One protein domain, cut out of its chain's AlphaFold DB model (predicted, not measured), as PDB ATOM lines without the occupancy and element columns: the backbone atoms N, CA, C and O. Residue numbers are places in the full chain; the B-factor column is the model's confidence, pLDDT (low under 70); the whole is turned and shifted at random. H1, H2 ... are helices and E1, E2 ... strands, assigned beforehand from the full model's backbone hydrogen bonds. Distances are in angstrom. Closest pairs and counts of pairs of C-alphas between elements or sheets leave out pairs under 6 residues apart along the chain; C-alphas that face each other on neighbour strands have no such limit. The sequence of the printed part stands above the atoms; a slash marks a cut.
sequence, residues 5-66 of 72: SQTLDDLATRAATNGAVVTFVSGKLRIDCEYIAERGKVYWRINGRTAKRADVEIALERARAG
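AT A GLANCE: This is residues 5 to 66 of the 72 residues of an uncharacterized protein of Paraburkholderia sp. BL27I4N3 (UniProt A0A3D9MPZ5). Two helices, H1 and H2, cover one face of a twisted four-stranded sheet and leave the other bare: two layers, helices on one face of a sheet. The printed part has 62 residues, in order H1, E1, E2, E3, E4, H2, class mixed. The antiparallel sheet, E1 - E2 - E3 - E4, is a meander, each strand neighbouring the one before. The whole is compact, radius of gyration of the C-alphas 11.0 A, spans 36 by 20 by 17 A.

IN THESE COORDINATES: H1, residues 5 to 18, spans 19.9 A from C-alpha 5 at (149.747, 134.789, 166.028). E1 is 22 to 26, E2 29 to 36 with 22.5 A, E3 41 to 46, E4 49 to 51. H2, 53 to 64, spans 16.5 A to C-alpha 64 at (160.007, 126.749, 164.996).

HOW THE PARTS SIT: H1 is over E2, slantwise at 40 degrees on the local plane; closest C-alphas, Ala 16 and Tyr 35, 5.1 A. Hairpins E1-E2, E2-E3 and E3-E4 have N 24 and O 31, 2.8 A, N 34 and O 43, 2.9 A, and N 46 and O 49, 2.8 A, within hydrogen-bond range. H2 is over E2 and E3, only just along the strands, 28 degrees to E2 on the local plane; its closest C-alphas to E3 are Arg 53 and Trp 44, 6.7 A. In both helices every O i to N i+4 pair is within range. H1 and H2 are close but not clearly touching, Ser 5 and Glu 57 C-alphas 6.9 A apart.

THE WHOLE: The farthest C-alphas, Glu 38 and Gly 66, are 37.0 A apart. The printed part has no cut, its links are tight, and no printed residue is under 70 pLDDT.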
ATOM      1  N   SER A   5     150.811 133.879 166.449       88.81
ATOM      2  CA  SER A   5     149.747 134.789 166.028       88.81
ATOM      3  C   SER A   5     150.249 136.231 165.961       88.81
ATOM      4  O   SER A   5     150.131 136.874 164.919       88.81
ATOM      5  N   GLN A   6     150.964 136.690 166.998       92.19
ATOM      6  CA  GLN A   6     151.563 138.031 167.014       92.19
ATOM      7  C   GLN A   6     152.539 138.239 165.848       92.19
ATOM      8  O   GLN A   6     152.605 139.314 165.263       92.19
ATOM      9  N   THR A   7     153.303 137.205 165.486       92.25
ATOM     10  CA  THR A   7     154.252 137.298 164.366       92.25
ATOM     11  C   THR A   7     153.524 137.490 163.035       92.25
ATOM     12  O   THR A   7     153.994 138.240 162.180       92.25
ATOM     13  N   LEU A   8     152.386 136.820 162.845       92.88
ATOM     14  CA  LEU A   8     151.571 136.987 161.645       92.88
ATOM     15  C   LEU A   8     150.840 138.328 161.637       92.88
ATOM     16  O   LEU A   8     150.758 138.952 160.583       92.88
ATOM     17  N   ASP A   9     150.376 138.810 162.785       93.94
ATOM     18  CA  ASP A   9     149.782 140.145 162.885       93.94
ATOM     19  C   ASP A   9     150.798 141.230 162.527       93.94
ATOM     20  O   ASP A   9     150.516 142.068 161.672       93.94
ATOM     21  N   ASP A  10     152.024 141.144 163.051       93.56
ATOM     22  CA  ASP A  10     153.109 142.063 162.696       93.56
ATOM     23  C   ASP A  10     153.389 142.044 161.175       93.56
ATOM     24  O   ASP A  10     153.623 143.089 160.561       93.56
ATOM     25  N   LEU A  11     153.359 140.867 160.534       92.62
ATOM     26  CA  LEU A  11     153.536 140.737 159.079       92.62
ATOM     27  C   LEU A  11     152.373 141.354 158.299       92.62
ATOM     28  O   LEU A  11     152.607 142.055 157.316       92.62
ATOM     29  N   ALA A  12     151.140 141.105 158.738       93.75
ATOM     30  CA  ALA A  12     149.925 141.648 158.143       93.75
ATOM     31  C   ALA A  12     149.902 143.179 158.214       93.75
ATOM     32  O   ALA A  12     149.668 143.837 157.199       93.75
ATOM     33  N   THR A  13     150.214 143.748 159.381       94.62
ATOM     34  CA  THR A  13     150.319 145.197 159.573       94.62
ATOM     35  C   THR A  13     151.377 145.787 158.654       94.62
ATOM     36  O   THR A  13     151.096 146.748 157.947       94.62
ATOM     37  N   ARG A  14     152.568 145.181 158.575       94.06
ATOM     38  CA  ARG A  14     153.628 145.654 157.670       94.06
ATOM     39  C   ARG A  14     153.212 145.599 156.200       94.06
ATOM     40  O   ARG A  14     153.524 146.529 155.464       94.06
ATOM     41  N   ALA A  15     152.520 144.542 155.776       93.88
ATOM     42  CA  ALA A  15     152.017 144.430 154.407       93.88
ATOM     43  C   ALA A  15     150.979 145.519 154.099       93.88
ATOM     44  O   ALA A  15     151.034 146.138 153.039       93.88
ATOM     45  N   ALA A  16     150.088 145.807 155.052       92.31
ATOM     46  CA  ALA A  16     149.097 146.871 154.926       92.31
ATOM     47  C   ALA A  16     149.728 148.273 154.914       92.31
ATOM     48  O   ALA A  16     149.340 149.104 154.099       92.31
ATOM     49  N   THR A  17     150.721 148.534 155.767       92.56
ATOM     50  CA  THR A  17     151.413 149.832 155.836       92.56
ATOM     51  C   THR A  17     152.256 150.104 154.595       92.56
ATOM     52  O   THR A  17     152.265 151.224 154.095       92.56
ATOM     53  N   ASN A  18     152.966 149.093 154.089       86.50
ATOM     54  CA  ASN A  18     153.891 149.274 152.972       86.50
ATOM     55  C   ASN A  18     153.208 149.196 151.599       86.50
ATOM     56  O   ASN A  18     153.840 149.537 150.602       86.50
ATOM     57  N   GLY A  19     151.968 148.697 151.525       81.62
ATOM     58  CA  GLY A  19     151.280 148.450 150.254       81.62
ATOM     59  C   GLY A  19     152.018 147.454 149.352       81.62
ATOM     60  O   GLY A  19     151.938 147.545 148.131       81.62
ATOM     61  N   ALA A  20     152.784 146.535 149.944       87.69
ATOM     62  CA  ALA A  20     153.665 145.616 149.233       87.69
ATOM     63  C   ALA A  20     153.646 144.220 149.865       87.69
ATOM     64  O   ALA A  20     153.260 144.041 151.023       87.69
ATOM     65  N   VAL A  21     154.112 143.227 149.105       93.56
ATOM     66  CA  VAL A  21     154.310 141.865 149.612       93.56
ATOM     67  C   VAL A  21     155.441 141.866 150.640       93.56
ATOM     68  O   VAL A  21     156.569 142.257 150.345       93.56
ATOM     69  N   VAL A  22     155.150 141.394 151.850       95.62
ATOM     70  CA  VAL A  22     156.129 141.188 152.917       95.62
ATOM     71  C   VAL A  22     156.447 139.705 153.015       95.62
ATOM     72  O   VAL A  22     155.568 138.882 153.263       95.62
ATOM     73  N   THR A  23     157.722 139.363 152.857       95.25
ATOM     74  CA  THR A  23     158.199 137.982 152.960       95.25
ATOM     75  C   THR A  23     158.853 137.728 154.315       95.25
ATOM     76  O   THR A  23     159.701 138.494 154.775       95.25
ATOM     77  N   PHE A  24     158.493 136.609 154.934       93.69
ATOM     78  CA  PHE A  24     159.148 136.031 156.098       93.69
ATOM     79  C   PHE A  24     159.798 134.698 155.719       93.69
ATOM     80  O   PHE A  24     159.176 133.866 155.057       93.69
ATOM     81  N   VAL A  25     161.040 134.475 156.155       91.81
ATOM     82  CA  VAL A  25     161.790 133.241 155.878       91.81
ATOM     83  C   VAL A  25     162.325 132.654 157.180       91.81
ATOM     84  O   VAL A  25     162.939 133.359 157.976       91.81
ATOM     85  N   SER A  26     162.109 131.354 157.386       86.50
ATOM     86  CA  SER A  26     162.646 130.588 158.514       86.50
ATOM     87  C   SER A  26     163.070 129.195 158.048       86.50
ATOM     88  O   SER A  26     162.239 128.319 157.801       86.50
ATOM     89  N   GLY A  27     164.377 128.984 157.878       87.38
ATOM     90  CA  GLY A  27     164.905 127.746 157.300       87.38
ATOM     91  C   GLY A  27     164.346 127.497 155.894       87.38
ATOM     92  O   GLY A  27     164.571 128.293 154.988       87.38
ATOM     93  N   LYS A  28     163.602 126.396 155.714       88.94
ATOM     94  CA  LYS A  28     162.937 126.031 154.445       88.94
ATOM     95  C   LYS A  28     161.519 126.612 154.295       88.94
ATOM     96  O   LYS A  28     160.860 126.346 153.293       88.94
ATOM     97  N   LEU A  29     161.027 127.345 155.296       92.50
ATOM     98  CA  LEU A  29     159.714 127.982 155.268       92.50
ATOM     99  C   LEU A  29     159.830 129.386 154.681       92.50
ATOM    100  O   LEU A  29     160.500 130.236 155.267       92.50
ATOM    101  N   ARG A  30     159.122 129.647 153.583       94.75
ATOM    102  CA  ARG A  30     158.844 130.993 153.078       94.75
ATOM    103  C   ARG A  30     157.361 131.294 153.255       94.75
ATOM    104  O   ARG A  30     156.524 130.533 152.776       94.75
ATOM    105  N   ILE A  31     157.049 132.409 153.904       95.38
ATOM    106  CA  ILE A  31     155.696 132.954 154.021       95.38
ATOM    107  C   ILE A  31     155.685 134.302 153.313       95.38
ATOM    108  O   ILE A  31     156.423 135.203 153.703       95.38
ATOM    109  N   ASP A  32     154.850 134.448 152.293       96.25
ATOM    110  CA  ASP A  32     154.570 135.738 151.671       96.25
ATOM    111  C   ASP A  32     153.217 136.250 152.179       96.25
ATOM    112  O   ASP A  32     152.228 135.515 152.194       96.25
ATOM    113  N   CYS A  33     153.189 137.506 152.607       96.19
ATOM    114  CA  CYS A  33     152.023 138.201 153.130       96.19
ATOM    115  C   CYS A  33     151.741 139.420 152.255       96.19
ATOM    116  O   CYS A  33     152.612 140.268 152.076       96.19
ATOM    117  N   GLU A  34     150.545 139.506 151.693       95.56
ATOM    118  CA  GLU A  34     150.157 140.567 150.768       95.56
ATOM    119  C   GLU A  34     148.826 141.169 151.210       95.56
ATOM    120  O   GLU A  34     147.824 140.463 151.315       95.56
ATOM    121  N   TYR A  35     148.797 142.475 151.465       95.12
ATOM    122  CA  TYR A  35     147.551 143.182 151.730       95.12
ATOM    123  C   TYR A  35     146.964 143.710 150.420       95.12
ATOM    124  O   TYR A  35     147.592 144.510 149.732       95.12
ATOM    125  N   ILE A  36     145.747 143.280 150.086       92.12
ATOM    126  CA  ILE A  36     145.027 143.740 148.896       92.12
ATOM    127  C   ILE A  36     144.006 144.790 149.330       92.12
ATOM    128  O   ILE A  36     142.932 144.444 149.833       92.12
ATOM    129  N   ALA A  37     144.338 146.067 149.118       90.00
ATOM    130  CA  ALA A  37     143.526 147.210 149.544       90.00
ATOM    131  C   ALA A  37     142.106 147.190 148.950       90.00
ATOM    132  O   ALA A  37     141.141 147.377 149.683       90.00
ATOM    133  N   GLU A  38     141.960 146.847 147.663       91.00
ATOM    134  CA  GLU A  38     140.654 146.735 146.982       91.00
ATOM    135  C   GLU A  38     139.692 145.753 147.664       91.00
ATOM    136  O   GLU A  38     138.475 145.883 147.570       91.00
ATOM    137  N   ARG A  39     140.241 144.739 148.341       88.94
ATOM    138  CA  ARG A  39     139.473 143.701 149.037       88.94
ATOM    139  C   ARG A  39     139.521 143.847 150.556       88.94
ATOM    140  O   ARG A  39     138.953 143.000 151.244       88.94
ATOM    141  N   GLY A  40     140.230 144.855 151.070       90.06
ATOM    142  CA  GLY A  40     140.411 145.113 152.497       90.06
ATOM    143  C   GLY A  40     140.970 143.929 153.288       90.06
ATOM    144  O   GLY A  40     140.643 143.786 154.464       90.06
ATOM    145  N   LYS A  41     141.755 143.036 152.668       92.75
ATOM    146  CA  LYS A  41     142.167 141.776 153.309       92.75
ATOM    147  C   LYS A  41     143.572 141.321 152.940       92.75
ATOM    148  O   LYS A  41     144.093 141.638 151.873       92.75
ATOM    149  N   VAL A  42     144.142 140.514 153.830       93.88
ATOM    150  CA  VAL A  42     145.471 139.919 153.679       93.88
ATOM    151  C   VAL A  42     145.372 138.546 153.024       93.88
ATOM    152  O   VAL A  42     144.541 137.716 153.395       93.88
ATOM    153  N   TYR A  43     146.254 138.312 152.064       95.38
ATOM    154  CA  TYR A  43     146.475 137.045 151.393       95.38
ATOM    155  C   TYR A  43     147.821 136.472 151.809       95.38
ATOM    156  O   TYR A  43     148.817 137.187 151.917       95.38
ATOM    157  N   TRP A  44     147.842 135.159 152.004       96.00
ATOM    158  CA  TRP A  44     149.020 134.445 152.457       96.00
ATOM    159  C   TRP A  44     149.450 133.425 151.421       96.00
ATOM    160  O   TRP A  44     148.612 132.767 150.796       96.00
ATOM    161  N   ARG A  45     150.763 133.260 151.272       96.00
ATOM    162  CA  ARG A  45     151.344 132.158 150.513       96.00
ATOM    163  C   ARG A  45     152.410 131.457 151.340       96.00
ATOM    164  O   ARG A  45     153.226 132.119 151.973       96.00
ATOM    165  N   ILE A  46     152.427 130.131 151.301       95.50
ATOM    166  CA  ILE A  46     153.498 129.304 151.860       95.50
ATOM    167  C   ILE A  46     154.257 128.700 150.686       95.50
ATOM    168  O   ILE A  46     153.672 127.988 149.872       95.50
ATOM    169  N   ASN A  47     155.550 129.002 150.572       94.00
ATOM    170  CA  ASN A  47     156.400 128.543 149.469       94.00
ATOM    171  C   ASN A  47     155.758 128.783 148.083       94.00
ATOM    172  O   ASN A  47     155.767 127.912 147.215       94.00
ATOM    173  N   GLY A  48     155.152 129.962 147.893       93.06
ATOM    174  CA  GLY A  48     154.501 130.366 146.642       93.06
ATOM    175  C   GLY A  48     153.069 129.854 146.433       93.06
ATOM    176  O   GLY A  48     152.411 130.296 145.494       93.06
ATOM    177  N   ARG A  49     152.542 128.981 147.301       94.38
ATOM    178  CA  ARG A  49     151.160 128.477 147.213       94.38
ATOM    179  C   ARG A  49     150.231 129.242 148.138       94.38
ATOM    180  O   ARG A  49     150.578 129.452 149.295       94.38
ATOM    181  N   THR A  50     149.055 129.628 147.650       94.69
ATOM    182  CA  THR A  50     148.023 130.282 148.469       94.69
ATOM    183  C   THR A  50     147.661 129.412 149.669       94.69
ATOM    184  O   THR A  50     147.379 128.230 149.506       94.69
ATOM    185  N   ALA A  51     147.641 130.008 150.856       94.38
ATOM    186  CA  ALA A  51     147.343 129.324 152.107       94.38
ATOM    187  C   ALA A  51     146.335 130.127 152.934       94.38
ATOM    188  O   ALA A  51     146.246 131.353 152.813       94.38
ATOM    189  N   LYS A  52     145.574 129.448 153.797       94.25
ATOM    190  CA  LYS A  52     144.781 130.138 154.819       94.25
ATOM    191  C   LYS A  52     145.701 130.530 155.969       94.25
ATOM    192  O   LYS A  52     146.708 129.873 156.214       94.25
ATOM    193  N   ARG A  53     145.322 131.561 156.726       93.62
ATOM    194  CA  ARG A  53     146.087 131.994 157.906       93.62
ATOM    195  C   ARG A  53     146.363 130.839 158.880       93.62
ATOM    196  O   ARG A  53     147.499 130.685 159.300       93.62
ATOM    197  N   ALA A  54     145.368 129.997 159.160       92.38
ATOM    198  CA  ALA A  54     145.531 128.837 160.042       92.38
ATOM    199  C   ALA A  54     146.638 127.872 159.565       92.38
ATOM    200  O   ALA A  54     147.421 127.373 160.369       92.38
ATOM    201  N   ASP A  55     146.764 127.655 158.251       93.12
ATOM    202  CA  ASP A  55     147.820 126.801 157.691       93.12
ATOM    203  C   ASP A  55     149.204 127.448 157.856       93.12
ATOM    204  O   ASP A  55     150.197 126.763 158.106       93.12
ATOM    205  N   VAL A  56     149.274 128.781 157.756       94.12
ATOM    206  CA  VAL A  56     150.501 129.564 157.974       94.12
ATOM    207  C   VAL A  56     150.944 129.485 159.434       94.12
ATOM    208  O   VAL A  56     152.135 129.317 159.692       94.12
ATOM    209  N   GLU A  57     150.001 129.561 160.377       93.38
ATOM    210  CA  GLU A  57     150.261 129.404 161.813       93.38
ATOM    211  C   GLU A  57     150.868 128.026 162.096       93.38
ATOM    212  O   GLU A  57     151.978 127.941 162.624       93.38
ATOM    213  N   ILE A  58     150.220 126.957 161.623       92.25
ATOM    214  CA  ILE A  58     150.702 125.577 161.783       92.25
ATOM    215  C   ILE A  58     152.083 125.388 161.141       92.25
ATOM    216  O   ILE A  58     152.966 124.742 161.716       92.25
ATOM    217  N   ALA A  59     152.300 125.933 159.940       92.44
ATOM    218  CA  ALA A  59     153.585 125.842 159.255       92.44
ATOM    219  C   ALA A  59     154.697 126.560 160.036       92.44
ATOM    220  O   ALA A  59     155.802 126.023 160.161       92.44
ATOM    221  N   LEU A  60     154.403 127.736 160.595       91.44
ATOM    222  CA  LEU A  60     155.348 128.517 161.385       91.44
ATOM    223  C   LEU A  60     155.665 127.848 162.730       91.44
ATOM    224  O   LEU A  60     156.835 127.786 163.113       91.44
ATOM    225  N   GLU A  61     154.666 127.290 163.415       91.62
ATOM    226  CA  GLU A  61     154.859 126.486 164.628       91.62
ATOM    227  C   GLU A  61     155.749 125.271 164.363       91.62
ATOM    228  O   GLU A  61     156.725 125.038 165.080       91.62
ATOM    229  N   ARG A  62     155.459 124.516 163.297       90.62
ATOM    230  CA  ARG A  62     156.262 123.349 162.905       90.62
ATOM    231  C   ARG A  62     157.695 123.738 162.575       90.62
ATOM    232  O   ARG A  62     158.610 123.084 163.069       90.62
ATOM    233  N   ALA A  63     157.896 124.813 161.812       90.31
ATOM    234  CA  ALA A  63     159.229 125.312 161.488       90.31
ATOM    235  C   ALA A  63     160.017 125.715 162.744       90.31
ATOM    236  O   ALA A  63     161.187 125.360 162.865       90.31
ATOM    237  N   ARG A  64     159.381 126.394 163.709       87.56
ATOM    238  CA  ARG A  64     160.007 126.749 164.996       87.56
ATOM    239  C   ARG A  64     160.346 125.526 165.846       87.56
ATOM    240  O   ARG A  64     161.366 125.525 166.522       87.56
ATOM    241  N   ALA A  65     159.519 124.487 165.783       88.75
ATOM    242  CA  ALA A  65     159.748 123.219 166.469       88.75
ATOM    243  C   ALA A  65     160.748 122.292 165.744       88.75
ATOM    244  O   ALA A  65     160.935 121.158 166.181       88.75
ATOM    245  N   GLY A  66     161.341 122.716 164.618       86.19
ATOM    246  CA  GLY A  66     162.227 121.875 163.803       86.19
ATOM    247  C   GLY A  66     161.520 120.692 163.127       86.19
ATOM    248  O   GLY A  66     162.171 119.739 162.705       86.19
TER     249      GLY A  66